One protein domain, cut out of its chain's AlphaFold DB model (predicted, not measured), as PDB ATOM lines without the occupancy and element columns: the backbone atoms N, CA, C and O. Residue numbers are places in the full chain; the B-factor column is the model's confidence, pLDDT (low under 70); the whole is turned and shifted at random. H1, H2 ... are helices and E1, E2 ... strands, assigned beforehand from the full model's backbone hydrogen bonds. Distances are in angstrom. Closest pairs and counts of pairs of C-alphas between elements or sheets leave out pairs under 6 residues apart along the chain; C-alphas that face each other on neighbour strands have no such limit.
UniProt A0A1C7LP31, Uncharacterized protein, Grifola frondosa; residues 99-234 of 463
ATOM      1  N   ALA A  99     126.917  80.562  76.179       85.31
ATOM      2  CA  ALA A  99     127.168  81.295  77.423       85.31
ATOM      3  C   ALA A  99     126.660  82.745  77.359       85.31
ATOM      4  O   ALA A  99     126.051  83.235  78.314       85.31
ATOM      5  N   ALA A 100     126.877  83.422  76.225       83.88
ATOM      6  CA  ALA A 100     126.397  84.784  76.003       83.88
ATOM      7  C   ALA A 100     124.862  84.824  75.938       83.88
ATOM      8  O   ALA A 100     124.245  85.654  76.606       83.88
ATOM      9  N   SER A 101     124.256  83.875  75.214       82.38
ATOM     10  CA  SER A 101     122.802  83.695  75.140       82.38
ATOM     11  C   SER A 101     122.182  83.478  76.528       82.38
ATOM     12  O   SER A 101     121.260  84.188  76.939       82.38
ATOM     13  N   LYS A 102     122.762  82.571  77.322       87.06
ATOM     14  CA  LYS A 102     122.309  82.282  78.687       87.06
ATOM     15  C   LYS A 102     122.388  83.507  79.600       87.06
ATOM     16  O   LYS A 102     121.475  83.740  80.392       87.06
ATOM     17  N   LEU A 103     123.450  84.306  79.485       90.19
ATOM     18  CA  LEU A 103     123.604  85.542  80.254       90.19
ATOM     19  C   LEU A 103     122.588  86.608  79.828       90.19
ATOM     20  O   LEU A 103     121.972  87.236  80.689       90.19
ATOM     21  N   GLN A 104     122.364  86.789  78.523       89.12
ATOM     22  CA  GLN A 104     121.332  87.694  78.006       89.12
ATOM     23  C   GLN A 104     119.957  87.326  78.547       89.12
ATOM     24  O   GLN A 104     119.201  88.194  78.980       89.12
ATOM     25  N   LEU A 105     119.653  86.035  78.589       88.44
ATOM     26  CA  LEU A 105     118.377  85.570  79.087       88.44
ATOM     27  C   LEU A 105     118.244  85.686  80.607       88.44
ATOM     28  O   LEU A 105     117.166  86.008  81.102       88.44
ATOM     29  N   MET A 106     119.328  85.488  81.358       91.06
ATOM     30  CA  MET A 106     119.358  85.769  82.794       91.06
ATOM     31  C   MET A 106     119.086  87.256  83.069       91.06
ATOM     32  O   MET A 106     118.280  87.584  83.939       91.06
ATOM     33  N   ASN A 107     119.688  88.149  82.276       92.31
ATOM     34  CA  ASN A 107     119.414  89.585  82.342       92.31
ATOM     35  C   ASN A 107     117.957  89.897  81.980       92.31
ATOM     36  O   ASN A 107     117.321  90.696  82.665       92.31
ATOM     37  N   LEU A 108     117.407  89.238  80.955       91.44
ATOM     38  CA  LEU A 108     116.015  89.402  80.547       91.44
ATOM     39  C   LEU A 108     115.044  88.945  81.643       91.44
ATOM     40  O   LEU A 108     114.101  89.667  81.952       91.44
ATOM     41  N   LYS A 109     115.299  87.800  82.289       95.06
ATOM     42  CA  LYS A 109     114.513  87.312  83.435       95.06
ATOM     43  C   LYS A 109     114.556  88.288  84.610       95.06
ATOM     44  O   LYS A 109     113.509  88.628  85.155       95.06
ATOM     45  N   ALA A 110     115.739  88.792  84.961       93.88
ATOM     46  CA  ALA A 110     115.883  89.781  86.028       93.88
ATOM     47  C   ALA A 110     115.150  91.096  85.700       93.88
ATOM     48  O   ALA A 110     114.488  91.671  86.564       93.88
ATOM     49  N   ALA A 111     115.233  91.567  84.451       92.88
ATOM     50  CA  ALA A 111     114.511  92.751  83.990       92.88
ATOM     51  C   ALA A 111     112.989  92.537  84.012       92.88
ATOM     52  O   ALA A 111     112.254  93.402  84.484       92.88
ATOM     53  N   ALA A 112     112.521  91.371  83.569       94.38
ATOM     54  CA  ALA A 112     111.110  91.014  83.569       94.38
ATOM     55  C   ALA A 112     110.535  90.931  84.992       94.38
ATOM     56  O   ALA A 112     109.463  91.477  85.250       94.38
ATOM     57  N   GLN A 113     111.273  90.344  85.938       95.81
ATOM     58  CA  GLN A 113     110.880  90.308  87.348       95.81
ATOM     59  C   GLN A 113     110.747  91.726  87.932       95.81
ATOM     60  O   GLN A 113     109.772  92.026  88.619       95.81
ATOM     61  N   ARG A 114     111.677  92.637  87.603       94.69
ATOM     62  CA  ARG A 114     111.581  94.060  87.996       94.69
ATOM     63  C   ARG A 114     110.383  94.773  87.368       94.69
ATOM     64  O   ARG A 114     109.855  95.698  87.971       94.69
ATOM     65  N   ALA A 115     109.950  94.342  86.186       94.31
ATOM     66  CA  ALA A 115     108.753  94.847  85.517       94.31
ATOM     67  C   ALA A 115     107.440  94.260  86.081       94.31
ATOM     68  O   ALA A 115     106.372  94.530  85.531       94.31
ATOM     69  N   GLY A 116     107.502  93.476  87.166       95.44
ATOM     70  CA  GLY A 116     106.334  92.895  87.832       95.44
ATOM     71  C   GLY A 116     105.845  91.586  87.215       95.44
ATOM     72  O   GLY A 116     104.695  91.208  87.428       95.44
ATOM     73  N   LEU A 117     106.683  90.902  86.430       97.25
ATOM     74  CA  LEU A 117     106.346  89.589  85.893       97.25
ATOM     75  C   LEU A 117     106.460  88.525  86.995       97.25
ATOM     76  O   LEU A 117     107.544  88.295  87.531       97.25
ATOM     77  N   ASP A 118     105.338  87.888  87.324       97.25
ATOM     78  CA  ASP A 118     105.265  86.833  88.336       97.25
ATOM     79  C   ASP A 118     105.775  85.480  87.808       97.25
ATOM     80  O   ASP A 118     105.643  85.186  86.618       97.25
ATOM     81  N   ALA A 119     106.304  84.627  88.689       96.62
ATOM     82  CA  ALA A 119     106.826  83.307  88.324       96.62
ATOM     83  C   ALA A 119     105.737  82.350  87.799       96.62
ATOM     84  O   ALA A 119     106.044  81.448  87.022       96.62
ATOM     85  N   ALA A 120     104.468  82.553  88.176       96.94
ATOM     86  CA  ALA A 120     103.343  81.780  87.649       96.94
ATOM     87  C   ALA A 120     102.749  82.373  86.355       96.94
ATOM     88  O   ALA A 120     101.775  81.840  85.818       96.94
ATOM     89  N   SER A 121     103.294  83.485  85.848       97.88
ATOM     90  CA  SER A 121     102.791  84.133  84.634       97.88
ATOM     91  C   SER A 121     103.186  83.384  83.359       97.88
ATOM     92  O   SER A 121     104.253  82.773  83.259       97.88
ATOM     93  N   ALA A 122     102.351  83.494  82.326       97.88
ATOM     94  CA  ALA A 122     102.655  82.946  81.009       97.88
ATOM     95  C   ALA A 122     103.909  83.589  80.395       97.88
ATOM     96  O   ALA A 122     104.681  82.902  79.732       97.88
ATOM     97  N   GLY A 123     104.161  84.879  80.647       97.56
ATOM     98  CA  GLY A 123     105.399  85.533  80.227       97.56
ATOM     99  C   GLY A 123     106.639  84.901  80.860       97.56
ATOM    100  O   GLY A 123     107.640  84.713  80.171       97.56
ATOM    101  N   TRP A 124     106.576  84.520  82.140       97.50
ATOM    102  CA  TRP A 124     107.698  83.851  82.801       97.50
ATOM    103  C   TRP A 124     107.976  82.487  82.173       97.50
ATOM    104  O   TRP A 124     109.118  82.173  81.839       97.50
ATOM    105  N   ALA A 125     106.924  81.723  81.889       97.25
ATOM    106  CA  ALA A 125     107.045  80.439  81.216       97.25
ATOM    107  C   ALA A 125     107.599  80.538  79.786       97.25
ATOM    108  O   ALA A 125     108.352  79.660  79.357       97.25
ATOM    109  N   ILE A 126     107.288  81.615  79.050       97.12
ATOM    110  CA  ILE A 126     107.924  81.912  77.755       97.12
ATOM    111  C   ILE A 126     109.437  82.087  77.940       97.12
ATOM    112  O   ILE A 126     110.214  81.493  77.196       97.12
ATOM    113  N   LEU A 127     109.868  82.857  78.945       95.88
ATOM    114  CA  LEU A 127     111.292  83.061  79.238       95.88
ATOM    115  C   LEU A 127     111.989  81.774  79.689       95.88
ATOM    116  O   LEU A 127     113.151  81.555  79.352       95.88
ATOM    117  N   GLU A 128     111.314  80.924  80.460       94.69
ATOM    118  CA  GLU A 128     111.848  79.622  80.858       94.69
ATOM    119  C   GLU A 128     111.998  78.674  79.675       94.69
ATOM    120  O   GLU A 128     113.047  78.045  79.547       94.69
ATOM    121  N   ARG A 129     111.016  78.629  78.769       94.81
ATOM    122  CA  ARG A 129     111.139  77.835  77.544       94.81
ATOM    123  C   ARG A 129     112.220  78.349  76.616       94.81
ATOM    124  O   ARG A 129     113.041  77.553  76.188       94.81
ATOM    125  N   LEU A 130     112.308  79.656  76.385       92.69
ATOM    126  CA  LEU A 130     113.415  80.218  75.607       92.69
ATOM    127  C   LEU A 130     114.790  79.901  76.231       92.69
ATOM    128  O   LEU A 130     115.771  79.837  75.502       92.69
ATOM    129  N   ALA A 131     114.863  79.670  77.551       90.56
ATOM    130  CA  ALA A 131     116.105  79.315  78.251       90.56
ATOM    131  C   ALA A 131     116.498  77.858  78.121       90.56
ATOM    132  O   ALA A 131     117.684  77.548  78.065       90.56
ATOM    133  N   ALA A 132     115.505  76.981  78.197       89.56
ATOM    134  CA  ALA A 132     115.719  75.547  78.224       89.56
ATOM    135  C   ALA A 132     115.907  74.970  76.816       89.56
ATOM    136  O   ALA A 132     116.601  73.974  76.656       89.56
ATOM    137  N   GLU A 133     115.285  75.579  75.804       81.06
ATOM    138  CA  GLU A 133     115.037  74.952  74.502       81.06
ATOM    139  C   GLU A 133     115.984  75.438  73.384       81.06
ATOM    140  O   GLU A 133     115.694  75.224  72.205       81.06
ATOM    141  N   THR A 134     117.117  76.075  73.717       68.38
ATOM    142  CA  THR A 134     118.066  76.621  72.718       68.38
ATOM    143  C   THR A 134     118.670  75.560  71.791       68.38
ATOM    144  O   THR A 134     119.111  75.905  70.702       68.38
ATOM    145  N   ASP A 135     118.611  74.276  72.164       72.62
ATOM    146  CA  ASP A 135     119.193  73.164  71.397       72.62
ATOM    147  C   ASP A 135     118.154  72.265  70.696       72.62
ATOM    148  O   ASP A 135     118.506  71.234  70.116       72.62
ATOM    149  N   HIS A 136     116.855  72.585  70.761       65.81
ATOM    150  CA  HIS A 136     115.804  71.574  70.543       65.81
ATOM    151  C   HIS A 136     114.871  71.781  69.338       65.81
ATOM    152  O   HIS A 136     113.874  71.072  69.194       65.81
ATOM    153  N   GLY A 137     115.225  72.634  68.375       87.25
ATOM    154  CA  GLY A 137     114.600  72.559  67.051       87.25
ATOM    155  C   GLY A 137     114.785  73.786  66.171       87.25
ATOM    156  O   GLY A 137     115.019  74.890  66.652       87.25
ATOM    157  N   ALA A 138     114.609  73.589  64.861       91.12
ATOM    158  CA  ALA A 138     114.691  74.664  63.873       91.12
ATOM    159  C   ALA A 138     113.736  75.830  64.195       91.12
ATOM    160  O   ALA A 138     114.131  76.984  64.087       91.12
ATOM    161  N   GLU A 139     112.523  75.543  64.684       92.25
ATOM    162  CA  GLU A 139     111.546  76.586  65.026       92.25
ATOM    163  C   GLU A 139     111.985  77.458  66.209       92.25
ATOM    164  O   GLU A 139     111.770  78.667  66.188       92.25
ATOM    165  N   TRP A 140     112.612  76.881  67.237       92.88
ATOM    166  CA  TRP A 140     113.127  77.647  68.378       92.88
ATOM    167  C   TRP A 140     114.350  78.477  67.986       92.88
ATOM    168  O   TRP A 140     114.467  79.632  68.397       92.88
ATOM    169  N   ASN A 141     115.196  77.936  67.106       90.69
ATOM    170  CA  ASN A 141     116.323  78.666  66.531       90.69
ATOM    171  C   ASN A 141     115.862  79.868  65.699       90.69
ATOM    172  O   ASN A 141     116.472  80.930  65.778       90.69
ATOM    173  N   GLU A 142     114.763  79.746  64.947       91.94
ATOM    174  CA  GLU A 142     114.152  80.879  64.239       91.94
ATOM    175  C   GLU A 142     113.696  81.977  65.208       91.94
ATOM    176  O   GLU A 142     113.959  83.158  64.971       91.94
ATOM    177  N   LEU A 143     113.048  81.603  66.319       94.50
ATOM    178  CA  LEU A 143     112.603  82.558  67.338       94.50
ATOM    179  C   LEU A 143     113.786  83.285  67.981       94.50
ATOM    180  O   LEU A 143     113.770  84.511  68.109       94.50
ATOM    181  N   TRP A 144     114.829  82.540  68.345       91.06
ATOM    182  CA  TRP A 144     116.030  83.109  68.944       91.06
ATOM    183  C   TRP A 144     116.811  83.984  67.962       91.06
ATOM    184  O   TRP A 144     117.260  85.073  68.318       91.06
ATOM    185  N   SER A 145     116.922  83.561  66.703       90.75
ATOM    186  CA  SER A 145     117.519  84.350  65.624       90.75
ATOM    187  C   SER A 145     116.776  85.677  65.431       90.75
ATOM    188  O   SER A 145     117.396  86.736  65.341       90.75
ATOM    189  N   ALA A 146     115.439  85.662  65.477       92.25
ATOM    190  CA  ALA A 146     114.641  86.880  65.377       92.25
ATOM    191  C   ALA A 146     114.892  87.854  66.545       92.25
ATOM    192  O   ALA A 146     115.020  89.059  66.312       92.25
ATOM    193  N   LEU A 147     114.993  87.343  67.780       92.62
ATOM    194  CA  LEU A 147     115.277  88.140  68.983       92.62
ATOM    195  C   LEU A 147     116.712  88.687  68.986       92.62
ATOM    196  O   LEU A 147     116.921  89.881  69.198       92.62
ATOM    197  N   SER A 148     117.698  87.837  68.700       89.12
ATOM    198  CA  SER A 148     119.120  88.212  68.682       89.12
ATOM    199  C   SER A 148     119.481  89.160  67.533       89.12
ATOM    200  O   SER A 148     120.386  89.977  67.684       89.12
ATOM    201  N   ALA A 149     118.724  89.154  66.429       88.81
ATOM    202  CA  ALA A 149     118.865  90.123  65.338       88.81
ATOM    203  C   ALA A 149     118.451  91.567  65.712       88.81
ATOM    204  O   ALA A 149     118.520  92.462  64.863       88.81
ATOM    205  N   GLY A 150     117.986  91.809  66.946       78.38
ATOM    206  CA  GLY A 150     117.879  93.145  67.545       78.38
ATOM    207  C   GLY A 150     116.733  94.023  67.041       78.38
ATOM    208  O   GLY A 150     116.737  95.224  67.288       78.38
ATOM    209  N   LYS A 151     115.748  93.467  66.320       84.69
ATOM    210  CA  LYS A 151     114.542  94.219  65.896       84.69
ATOM    211  C   LYS A 151     113.221  93.538  66.254       84.69
ATOM    212  O   LYS A 151     112.159  94.045  65.893       84.69
ATOM    213  N   ALA A 152     113.288  92.386  66.911       94.44
ATOM    214  CA  ALA A 152     112.118  91.740  67.469       94.44
ATOM    215  C   ALA A 152     112.007  92.088  68.952       94.44
ATOM    216  O   ALA A 152     113.003  92.140  69.671       94.44
ATOM    217  N   THR A 153     110.780  92.321  69.383       94.94
ATOM    218  CA  THR A 153     110.425  92.674  70.746       94.94
ATOM    219  C   THR A 153     109.605  91.554  71.350       94.94
ATOM    220  O   THR A 153     108.658  91.069  70.726       94.94
ATOM    221  N   LEU A 154     109.955  91.149  72.565       96.94
ATOM    222  CA  LEU A 154     109.234  90.117  73.293       96.94
ATOM    223  C   LEU A 154     108.070  90.735  74.080       96.94
ATOM    224  O   LEU A 154     108.258  91.643  74.884       96.94
ATOM    225  N   LEU A 155     106.861  90.241  73.858       97.56
ATOM    226  CA  LEU A 155     105.658  90.622  74.586       97.56
ATOM    227  C   LEU A 155     105.405  89.577  75.675       97.56
ATOM    228  O   LEU A 155     105.188  88.408  75.376       97.56
ATOM    229  N   LEU A 156     105.448  89.981  76.939       97.94
ATOM    230  CA  LEU A 156     105.416  89.095  78.103       97.94
ATOM    231  C   LEU A 156     104.076  89.225  78.837       97.94
ATOM    232  O   LEU A 156     103.865  90.222  79.533       97.94
ATOM    233  N   PRO A 157     103.156  88.252  78.706       98.00
ATOM    234  CA  PRO A 157     101.880  88.306  79.403       98.00
ATOM    235  C   PRO A 157     102.048  88.194  80.916       98.00
ATOM    236  O   PRO A 157     102.685  87.262  81.401       98.00
ATOM    237  N   THR A 158     101.409  89.093  81.660       97.69
ATOM    238  CA  THR A 158     101.324  89.020  83.129       97.69
ATOM    239  C   THR A 158     100.220  88.074  83.611       97.69
ATOM    240  O   THR A 158     100.116  87.808  84.804       97.69
ATOM    241  N   GLU A 159      99.374  87.582  82.702       97.69
ATOM    242  CA  GLU A 159      98.320  86.607  82.998       97.69
ATOM    243  C   GLU A 159      98.928  85.283  83.507       97.69
ATOM    244  O   GLU A 159      99.931  84.832  82.941       97.69
ATOM    245  N   PRO A 160      98.339  84.636  84.531       97.44
ATOM    246  CA  PRO A 160      98.777  83.321  84.991       97.44
ATOM    247  C   PRO A 160      98.752  82.288  83.864       97.44
ATOM    248  O   PRO A 160      97.802  82.234  83.077       97.44
ATOM    249  N   GLN A 161      99.773  81.437  83.792       96.31
ATOM    250  CA  GLN A 161      99.757  80.331  82.849       96.31
ATOM    251  C   GLN A 161      98.751  79.267  83.318       96.31
ATOM    252  O   GLN A 161      98.842  78.799  84.455       96.31
ATOM    253  N   PRO A 162      97.800  78.840  82.470       95.25
ATOM    254  CA  PRO A 162      96.894  77.761  82.836       95.25
ATOM    255  C   PRO A 162      97.665  76.452  83.031       95.25
ATOM    256  O   PRO A 162      98.509  76.069  82.216       95.25
ATOM    257  N   ALA A 163      97.349  75.748  84.118       94.69
ATOM    258  CA  ALA A 163      97.965  74.468  84.430       94.69
ATOM    259  C   ALA A 163      97.718  73.456  83.296       94.69
ATOM    260  O   ALA A 163      96.580  73.225  82.893       94.69
ATOM    261  N   GLY A 164      98.793  72.848  82.790       92.06
ATOM    262  CA  GLY A 164      98.729  71.798  81.768       92.06
ATOM    263  C   GLY A 164      98.769  72.273  80.312       92.06
ATOM    264  O   GLY A 164      98.814  71.425  79.424       92.06
ATOM    265  N   GLU A 165      98.802  73.581  80.034       93.69
ATOM    266  CA  GLU A 165      99.004  74.091  78.670       93.69
ATOM    267  C   GLU A 165     100.513  74.260  78.389       93.69
ATOM    268  O   GLU A 165     101.146  75.142  78.980       93.69
ATOM    269  N   PRO A 166     101.136  73.432  77.525       94.56
ATOM    270  CA  PRO A 166     102.551  73.578  77.215       94.56
ATOM    271  C   PRO A 166     102.796  74.847  76.392       94.56
ATOM    272  O   PRO A 166     102.089  75.127  75.426       94.56
ATOM    273  N   VAL A 167     103.854  75.586  76.730       95.50
ATOM    274  CA  VAL A 167     104.342  76.709  75.918       95.50
ATOM    275  C   VAL A 167     104.999  76.141  74.658       95.50
ATOM    276  O   VAL A 167     106.109  75.611  74.704       95.50
ATOM    277  N   THR A 168     104.292  76.214  73.533       95.56
ATOM    278  CA  THR A 168     104.775  75.761  72.220       95.56
ATOM    279  C   THR A 168     105.470  76.894  71.461       95.56
ATOM    280  O   THR A 168     105.200  78.070  71.707       95.56
ATOM    281  N   ALA A 169     106.319  76.567  70.481       95.25
ATOM    282  CA  ALA A 169     106.944  77.577  69.620       95.25
ATOM    283  C   ALA A 169     105.895  78.433  68.881       95.25
ATOM    284  O   ALA A 169     106.055  79.646  68.764       95.25
ATOM    285  N   ALA A 170     104.781  77.828  68.449       94.69
ATOM    286  CA  ALA A 170     103.662  78.540  67.830       94.69
ATOM    287  C   ALA A 170     103.033  79.582  68.774       94.69
ATOM    288  O   ALA A 170     102.780  80.707  68.351       94.69
ATOM    289  N   PHE A 171     102.854  79.240  70.053       96.44
ATOM    290  CA  PHE A 171     102.384  80.188  71.064       96.44
ATOM    291  C   PHE A 171     103.387  81.329  71.287       96.44
ATOM    292  O   PHE A 171     103.002  82.492  71.383       96.44
ATOM    293  N   VAL A 172     104.691  81.038  71.312       97.19
ATOM    294  CA  VAL A 172     105.725  82.077  71.455       97.19
ATOM    295  C   VAL A 172     105.791  82.990  70.221       97.19
ATOM    296  O   VAL A 172     105.995  84.194  70.370       97.19
ATOM    297  N   LYS A 173     105.529  82.476  69.008       97.12
ATOM    298  CA  LYS A 173     105.435  83.282  67.771       97.12
ATOM    299  C   LYS A 173     104.356  84.375  67.851       97.12
ATOM    300  O   LYS A 173     104.540  85.442  67.268       97.12
ATOM    301  N   ASP A 174     103.272  84.156  68.600       97.56
ATOM    302  CA  ASP A 174     102.240  85.178  68.853       97.56
ATOM    303  C   ASP A 174     102.742  86.340  69.724       97.56
ATOM    304  O   ASP A 174     102.177  87.433  69.689       97.56
ATOM    305  N   HIS A 175     103.815  86.113  70.479       97.94
ATOM    306  CA  HIS A 175     104.343  87.015  71.497       97.94
ATOM    307  C   HIS A 175     105.682  87.649  71.110       97.94
ATOM    308  O   HIS A 175     106.242  88.418  71.882       97.94
ATOM    309  N   ILE A 176     106.207  87.368  69.918       97.38
ATOM    310  CA  ILE A 176     107.389  88.048  69.386       97.38
ATOM    311  C   ILE A 176     106.930  88.967  68.264       97.38
ATOM    312  O   ILE A 176     106.361  88.506  67.275       97.38
ATOM    313  N   ALA A 177     107.165  90.266  68.424       97.06
ATOM    314  CA  ALA A 177     106.706  91.300  67.511       97.06
ATOM    315  C   ALA A 177     107.871  92.016  66.826       97.06
ATOM    316  O   ALA A 177     108.797  92.494  67.472       97.06
ATOM    317  N   LEU A 178     107.796  92.142  65.506       96.00
ATOM    318  CA  LEU A 178     108.583  93.085  64.729       96.00
ATOM    319  C   LEU A 178     107.933  94.460  64.861       96.00
ATOM    320  O   LEU A 178     106.746  94.629  64.572       96.00
ATOM    321  N   CYS A 179     108.715  95.427  65.318       93.38
ATOM    322  CA  CYS A 179     108.248  96.776  65.591       93.38
ATOM    323  C   CYS A 179     108.824  97.742  64.558       93.38
ATOM    324  O   CYS A 179     110.041  97.792  64.369       93.38
ATOM    325  N   ASP A 180     107.959  98.517  63.907       89.94
ATOM    326  CA  ASP A 180     108.383  99.618  63.046       89.94
ATOM    327  C   ASP A 180     108.574 100.875  63.900       89.94
ATOM    328  O   ASP A 180     107.663 101.689  64.082       89.94
ATOM    329  N   ALA A 181     109.752 100.979  64.512       74.44
ATOM    330  CA  ALA A 181     110.137 102.112  65.342       74.44
ATOM    331  C   ALA A 181     110.574 103.296  64.463       74.44
ATOM    332  O   ALA A 181     111.738 103.695  64.454       74.44
ATOM    333  N   SER A 182     109.638 103.868  63.706       76.56
ATOM    334  CA  SER A 182     109.846 105.187  63.112       76.56
ATOM    335  C   SER A 182     109.762 106.241  64.220       76.56
ATOM    336  O   SER A 182     108.703 106.438  64.821       76.56
ATOM    337  N   ALA A 183     110.885 106.907  64.507       62.56
ATOM    338  CA  ALA A 183     111.097 107.768  65.679       62.56
ATOM    339  C   ALA A 183     110.104 108.940  65.844       62.56
ATOM    340  O   ALA A 183     110.083 109.584  66.890       62.56
ATOM    341  N   ALA A 184     109.285 109.235  64.831       76.75
ATOM    342  CA  ALA A 184     108.370 110.372  64.824       76.75
ATOM    343  C   ALA A 184     106.925 110.040  65.250       76.75
ATOM    344  O   ALA A 184     106.151 110.959  65.525       76.75
ATOM    345  N   SER A 185     106.524 108.764  65.290       83.88
ATOM    346  CA  SER A 185     105.115 108.395  65.492       83.88
ATOM    347  C   SER A 185     104.815 107.974  66.932       83.88
ATOM    348  O   SER A 185     105.485 107.110  67.488       83.88
ATOM    349  N   ARG A 186     103.734 108.519  67.518       89.06
ATOM    350  CA  ARG A 186     103.161 108.018  68.791       89.06
ATOM    351  C   ARG A 186     102.548 106.623  68.656       89.06
ATOM    352  O   ARG A 186     102.327 105.944  69.653       89.06
ATOM    353  N   THR A 187     102.254 106.228  67.422       91.50
ATOM    354  CA  THR A 187     101.647 104.949  67.080       91.50
ATOM    355  C   THR A 187     102.692 104.101  66.379       91.50
ATOM    356  O   THR A 187     103.100 104.422  65.260       91.50
ATOM    357  N   MET A 188     103.114 103.018  67.020       93.00
ATOM    358  CA  MET A 188     104.104 102.099  66.468       93.00
ATOM    359  C   MET A 188     103.404 100.955  65.734       93.00
ATOM    360  O   MET A 188     102.521 100.307  66.298       93.00
ATOM    361  N   GLY A 189     103.789 100.688  64.486       93.75
ATOM    362  CA  GLY A 189     103.323  99.506  63.760       93.75
ATOM    363  C   GLY A 189     103.927  98.237  64.359       93.75
ATOM    364  O   GLY A 189     105.130  98.195  64.626       93.75
ATOM    365  N   ILE A 190     103.108  97.205  64.579       95.88
ATOM    366  CA  ILE A 190     103.570  95.909  65.091       95.88
ATOM    367  C   ILE A 190     103.142  94.774  64.170       95.88
ATOM    368  O   ILE A 190     102.026  94.778  63.640       95.88
ATOM    369  N   ILE A 191     104.007  93.771  64.033       97.25
ATOM    370  CA  ILE A 191     103.715  92.528  63.316       97.25
ATOM    371  C   ILE A 191     104.272  91.354  64.115       97.25
ATOM    372  O   ILE A 191     105.480  91.277  64.311       97.25
ATOM    373  N   THR A 192     103.429  90.435  64.582       97.81
ATOM    374  CA  THR A 192     103.902  89.240  65.301       97.81
ATOM    375  C   THR A 192     104.539  88.233  64.346       97.81
ATOM    376  O   THR A 192     104.232  88.215  63.151       97.81
ATOM    377  N   LEU A 193     105.376  87.330  64.863       96.81
ATOM    378  CA  LEU A 193     105.934  86.229  64.069       96.81
ATOM    379  C   LEU A 193     104.880  85.193  63.638       96.81
ATOM    380  O   LEU A 193     105.149  84.345  62.790       96.81
ATOM    381  N   SER A 194     103.668  85.263  64.183       96.31
ATOM    382  CA  SER A 194     102.503  84.517  63.696       96.31
ATOM    383  C   SER A 194     101.691  85.248  62.621       96.31
ATOM    384  O   SER A 194     100.697  84.710  62.119       96.31
ATOM    385  N   GLY A 195     102.106  86.467  62.264       96.25
ATOM    386  CA  GLY A 195     101.505  87.267  61.207       96.25
ATOM    387  C   GLY A 195     100.377  88.196  61.653       96.25
ATOM    388  O   GLY A 195      99.703  88.766  60.801       96.25
ATOM    389  N   LEU A 196     100.131  88.385  62.953       97.19
ATOM    390  CA  LEU A 196      99.150  89.371  63.423       97.19
ATOM    391  C   LEU A 196      99.709  90.780  63.234       97.19
ATOM    392  O   LEU A 196     100.789  91.091  63.730       97.19
ATOM    393  N   ARG A 197      98.965  91.647  62.546       96.62
ATOM    394  CA  ARG A 197      99.353  93.033  62.281       96.62
ATOM    395  C   ARG A 197      98.496  93.994  63.092       96.62
ATOM    396  O   ARG A 197      97.270  93.862  63.171       96.62
ATOM    397  N   GLY A 198      99.142  94.987  63.680       96.12
ATOM    398  CA  GLY A 198      98.489  95.921  64.576       96.12
ATOM    399  C   GLY A 198      99.284  97.187  64.833       96.12
ATOM    400  O   GLY A 198     100.280  97.472  64.170       96.12
ATOM    401  N   THR A 199      98.823  97.944  65.816       95.56
ATOM    402  CA  THR A 199      99.467  99.161  66.301       95.56
ATOM    403  C   THR A 199      99.575  99.139  67.819       95.56
ATOM    404  O   THR A 199      98.637  98.709  68.492       95.56
ATOM    405  N   LEU A 200     100.681  99.652  68.348       94.75
ATOM    406  CA  LEU A 200     100.869  99.951  69.762       94.75
ATOM    407  C   LEU A 200     100.809 101.473  69.948       94.75
ATOM    408  O   LEU A 200     101.655 102.189  69.414       94.75
ATOM    409  N   ALA A 201      99.799 101.956  70.667       93.69
ATOM    410  CA  ALA A 201      99.622 103.369  71.013       93.69
ATOM    411  C   ALA A 201      99.071 103.474  72.435       93.69
ATOM    412  O   ALA A 201      98.202 102.687  72.797       93.69
ATOM    413  N   ASP A 202      99.575 104.412  73.240       92.06
ATOM    414  CA  ASP A 202      99.104 104.654  74.615       92.06
ATOM    415  C   ASP A 202      99.013 103.363  75.459       92.06
ATOM    416  O   ASP A 202      97.996 103.065  76.086       92.06
ATOM    417  N   ASN A 203     100.064 102.532  75.400       92.06
ATOM    418  CA  ASN A 203     100.145 101.204  76.034       92.06
ATOM    419  C   ASN A 203      99.030 100.221  75.626       92.06
ATOM    420  O   ASN A 203      98.834  99.189  76.265       92.06
ATOM    421  N   THR A 204      98.316 100.514  74.544       94.81
ATOM    422  CA  THR A 204      97.227  99.698  74.022       94.81
ATOM    423  C   THR A 204      97.663  99.038  72.726       94.81
ATOM    424  O   THR A 204      97.957  99.696  71.726       94.81
ATOM    425  N   LEU A 205      97.690  97.707  72.741       96.06
ATOM    426  CA  LEU A 205      97.992  96.897  71.572       96.06
ATOM    427  C   LEU A 205      96.700  96.556  70.820       96.06
ATOM    428  O   LEU A 205      95.820  95.893  71.364       96.06
ATOM    429  N   THR A 206      96.589  96.992  69.564       95.75
ATOM    430  CA  THR A 206      95.397  96.778  68.731       95.75
ATOM    431  C   THR A 206      95.752  96.033  67.453       95.75
ATOM    432  O   THR A 206      96.448  96.575  66.599       95.75
ATOM    433  N   PHE A 207      95.228  94.820  67.277       96.69
ATOM    434  CA  PHE A 207      95.353  94.059  66.029       96.69
ATOM    435  C   PHE A 207      94.213  94.396  65.065       96.69
ATOM    436  O   PHE A 207      93.059  94.490  65.481       96.69
ATOM    437  N   ARG A 208      94.533  94.597  63.782       94.25
ATOM    438  CA  ARG A 208      93.562  95.035  62.757       94.25
ATOM    439  C   ARG A 208      93.624  94.249  61.457       94.25
ATOM    440  O   ARG A 208      92.684  94.310  60.676       94.25
ATOM    441  N   SER A 209      94.716  93.545  61.197       94.88
ATOM    442  CA  SER A 209      94.841  92.693  60.021       94.88
ATOM    443  C   SER A 209      95.801  91.546  60.298       94.88
ATOM    444  O   SER A 209      96.397  91.449  61.374       94.88
ATOM    445  N   THR A 210      95.930  90.647  59.333       95.06
ATOM    446  CA  THR A 210      96.848  89.514  59.384       95.06
ATOM    447  C   THR A 210      97.699  89.493  58.122       95.06
ATOM    448  O   THR A 210      97.375  90.124  57.115       95.06
ATOM    449  N   LEU A 211      98.821  88.794  58.192       94.25
ATOM    450  CA  LEU A 211      99.695  88.491  57.075       94.25
ATOM    451  C   LEU A 211     100.046  87.011  57.164       94.25
ATOM    452  O   LEU A 211     100.399  86.532  58.239       94.25
ATOM    453  N   SER A 212      99.931  86.275  56.062       92.38
ATOM    454  CA  SER A 212     100.263  84.850  56.090       92.38
ATOM    455  C   SER A 212     101.762  84.662  56.361       92.38
ATOM    456  O   SER A 212     102.567  85.235  55.619       92.38
ATOM    457  N   PRO A 213     102.169  83.832  57.343       92.19
ATOM    458  CA  PRO A 213     103.579  83.510  57.565       92.19
ATOM    459  C   PRO A 213     104.270  82.854  56.358       92.19
ATOM    460  O   PRO A 213     105.489  82.928  56.224       92.19
ATOM    461  N   SER A 214     103.503  82.230  55.457       90.06
ATOM    462  CA  SER A 214     104.018  81.650  54.211       90.06
ATOM    463  C   SER A 214     104.177  82.663  53.072       90.06
ATOM    464  O   SER A 214     104.799  82.337  52.065       90.06
ATOM    465  N   SER A 215     103.638  83.881  53.211       91.94
ATOM    466  CA  SER A 215     103.682  84.889  52.144       91.94
ATOM    467  C   SER A 215     105.100  85.413  51.914       91.94
ATOM    468  O   SER A 215     105.887  85.588  52.849       91.94
ATOM    469  N   LYS A 216     105.412  85.768  50.662       93.56
ATOM    470  CA  LYS A 216     106.696  86.397  50.301       93.56
ATOM    471  C   LYS A 216     106.929  87.698  51.073       93.56
ATOM    472  O   LYS A 216     108.054  87.974  51.489       93.56
ATOM    473  N   ALA A 217     105.866  88.476  51.288       94.19
ATOM    474  CA  ALA A 217     105.922  89.702  52.076       94.19
ATOM    475  C   ALA A 217     106.364  89.414  53.518       94.19
ATOM    476  O   ALA A 217     107.258  90.086  54.024       94.19
ATOM    477  N   PHE A 218     105.808  88.377  54.154       95.44
ATOM    478  CA  PHE A 218     106.210  87.986  55.504       95.44
ATOM    479  C   PHE A 218     107.656  87.485  55.564       95.44
ATOM    480  O   PHE A 218     108.419  87.911  56.426       95.44
ATOM    481  N   GLN A 219     108.077  86.655  54.609       95.19
ATOM    482  CA  GLN A 219     109.463  86.177  54.534       95.19
ATOM    483  C   GLN A 219     110.466  87.333  54.372       95.19
ATOM    484  O   GLN A 219     111.518  87.356  55.014       95.19
ATOM    485  N   ALA A 220     110.107  88.358  53.594       95.31
ATOM    486  CA  ALA A 220     110.915  89.564  53.453       95.31
ATOM    487  C   ALA A 220     111.007  90.395  54.751       95.31
ATOM    488  O   ALA A 220     111.994  91.111  54.933       95.31
ATOM    489  N   LEU A 221     110.033  90.289  55.667       94.94
ATOM    490  CA  LEU A 221     110.090  90.911  56.999       94.94
ATOM    491  C   LEU A 221     111.053  90.181  57.943       94.94
ATOM    492  O   LEU A 221     111.698  90.818  58.780       94.94
ATOM    493  N   LEU A 222     111.176  88.859  57.814       93.69
ATOM    494  CA  LEU A 222     112.089  88.072  58.644       93.69
ATOM    495  C   LEU A 222     113.551  88.402  58.330       93.69
ATOM    496  O   LEU A 222     114.361  88.539  59.248       93.69
ATOM    497  N   MET A 223     113.874  88.638  57.059       93.19
ATOM    498  CA  MET A 223     115.229  88.949  56.603       93.19
ATOM    499  C   MET A 223     115.651  90.386  56.968       93.19
ATOM    500  O   MET A 223     115.055  91.342  56.466       93.19
ATOM    501  N   PRO A 224     116.717  90.594  57.776       90.12
ATOM    502  CA  PRO A 224     117.145  91.933  58.196       90.12
ATOM    503  C   PRO A 224     117.414  92.908  57.042       90.12
ATOM    504  O   PRO A 224     117.129  94.098  57.190       90.12
ATOM    505  N   ALA A 225     117.925  92.403  55.912       92.75
ATOM    506  CA  ALA A 225     118.291  93.194  54.736       92.75
ATOM    507  C   ALA A 225     117.075  93.759  53.979       92.75
ATOM    508  O   ALA A 225     117.128  94.876  53.477       92.75
ATOM    509  N   THR A 226     115.965  93.017  53.917       94.69
ATOM    510  CA  THR A 226     114.752  93.418  53.181       94.69
ATOM    511  C   THR A 226     113.653  93.967  54.083       94.69
ATOM    512  O   THR A 226     112.699  94.556  53.583       94.69
ATOM    513  N   ARG A 227     113.788  93.824  55.407       92.75
ATOM    514  CA  ARG A 227     112.752  94.152  56.396       92.75
ATOM    515  C   ARG A 227     112.190  95.565  56.275       92.75
ATOM    516  O   ARG A 227     110.979  95.723  56.309       92.75
ATOM    517  N   ALA A 228     113.045  96.578  56.139       91.06
ATOM    518  CA  ALA A 228     112.594  97.972  56.068       91.06
ATOM    519  C   ALA A 228     111.753  98.238  54.805       91.06
ATOM    520  O   ALA A 228     110.672  98.810  54.893       91.06
ATOM    521  N   SER A 229     112.218  97.754  53.648       93.88
ATOM    522  CA  SER A 229     111.477  97.847  52.382       93.88
ATOM    523  C   SER A 229     110.169  97.052  52.438       93.88
ATOM    524  O   SER A 229     109.119  97.545  52.036       93.88
ATOM    525  N   ALA A 230     110.204  95.852  53.025       94.56
ATOM    526  CA  ALA A 230     109.025  95.018  53.202       94.56
ATOM    527  C   ALA A 230     107.976  95.684  54.104       94.56
ATOM    528  O   ALA A 230     106.811  95.681  53.732       94.56
ATOM    529  N   LEU A 231     108.372  96.295  55.231       92.38
ATOM    530  CA  LEU A 231     107.469  97.051  56.111       92.38
ATOM    531  C   LEU A 231     106.812  98.226  55.376       92.38
ATOM    532  O   LEU A 231     105.598  98.390  55.468       92.38
ATOM    533  N   ALA A 232     107.595  98.990  54.611       91.56
ATOM    534  CA  ALA A 232     107.100 100.125  53.834       91.56
ATOM    535  C   ALA A 232     106.150  99.709  52.694       91.56
ATOM    536  O   ALA A 232     105.257 100.470  52.331       91.56
ATOM    537  N   ALA A 233     106.325  98.506  52.141       94.31
ATOM    538  CA  ALA A 233     105.481  97.963  51.080       94.31
ATOM    539  C   ALA A 233     104.154  97.370  51.585       94.31
ATOM    540  O   ALA A 233     103.290  97.022  50.777       94.31
ATOM    541  N   LEU A 234     103.972  97.212  52.901       93.81
ATOM    542  CA  LEU A 234     102.726  96.670  53.428       93.81
ATOM    543  C   LEU A 234     101.573  97.664  53.236       93.81
ATOM    544  O   LEU A 234     101.742  98.858  53.491       93.81
TER     545      LEU A 234
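This is residues 99 to 234 of the 463 residues of an uncharacterized protein of Grifola frondosa (UniProt A0A1C7LP31). A strongly twisted sheet of five strands makes the middle, with a helical hairpin, H1 and H2, at one end of the longest axis and the short helices H5 and H6 at the other. H2 meets the sheet at edge strand E1, H3 stands over E1 and E2, and H4 packs on H3. The printed part has 136 residues with six named helices and five named strands, in the order H1 H2 H3 E1 H4 E2 E3 E4 E5 H5 H6. The sheet runs E1 E2 E3 E4 E5, antiparallel throughout, and the class is mixed. The whole is compact, with a radius of gyration of the C-alphas of 15.1 A and spans of 39 by 34 by 29 A.

Begin with E2, residues 176 to 180, E3, 188 to 192, E4, 196 to 201, and E5, 204 to 210, a meander, each strand the antiparallel neighbour of the one before. Look for N 178 and O 191 at 2.7 A, N 190 and O 198 at 2.9 A, and N 204 and O 201 at 2.8 A, within hydrogen-bond range. Beside E2, edge strand E1, residues 152 to 157, brings N 153 to 2.8 A from O 177. H2, residues 122 to 132, only grazes the sheet; its closest C-alphas to E1 are those of Gly 123 and Leu 156, 4.1 A. H1, residues 99 to 114, touches H2 in a hairpin, a shallow tilt of 15 degrees, opposite ways, closest at C-alphas 105 and 131, 6.7 A. H3, residues 138 to 148, lies over E1 and E2 and only just stands up from the sheet, rising 40.3 degrees. It touches H4, residues 169 to 173, closest at C-alphas 140 and 169, 6.3 A. H5, residues 216 to 222, touches H6, residues 227 to 232, closest at C-alphas 221 and 227, 4.2 A, a steep tilt of 54 degrees, opposite ways. H6 is over E2, only just slantwise to the strands at 59 degrees on the local plane. H1 stays apart from H5 and H6. In H1 to H6 every O i to N i+4 pair is within hydrogen-bond range.

Find C-alpha 99 at (127.168, 81.295, 77.423), where H1 begins its 22.8 A. H2 spans 15.3 A and H3 15.0 A. E1 runs 16.1 A from C-alpha 152 at (112.118, 91.740, 67.469), and E5 runs 17.8 A. H6 ends at C-alpha 232, at (107.100, 100.125, 53.834).

The two C-alphas farthest apart are those of Gly 164 and Ala 184, 43.2 A. The printed part has no cut, and E1 to H4 is a long link of 11 residues. Mean pLDDT of the printed part is 92.4; residues 134, 136 and 183 are under 70.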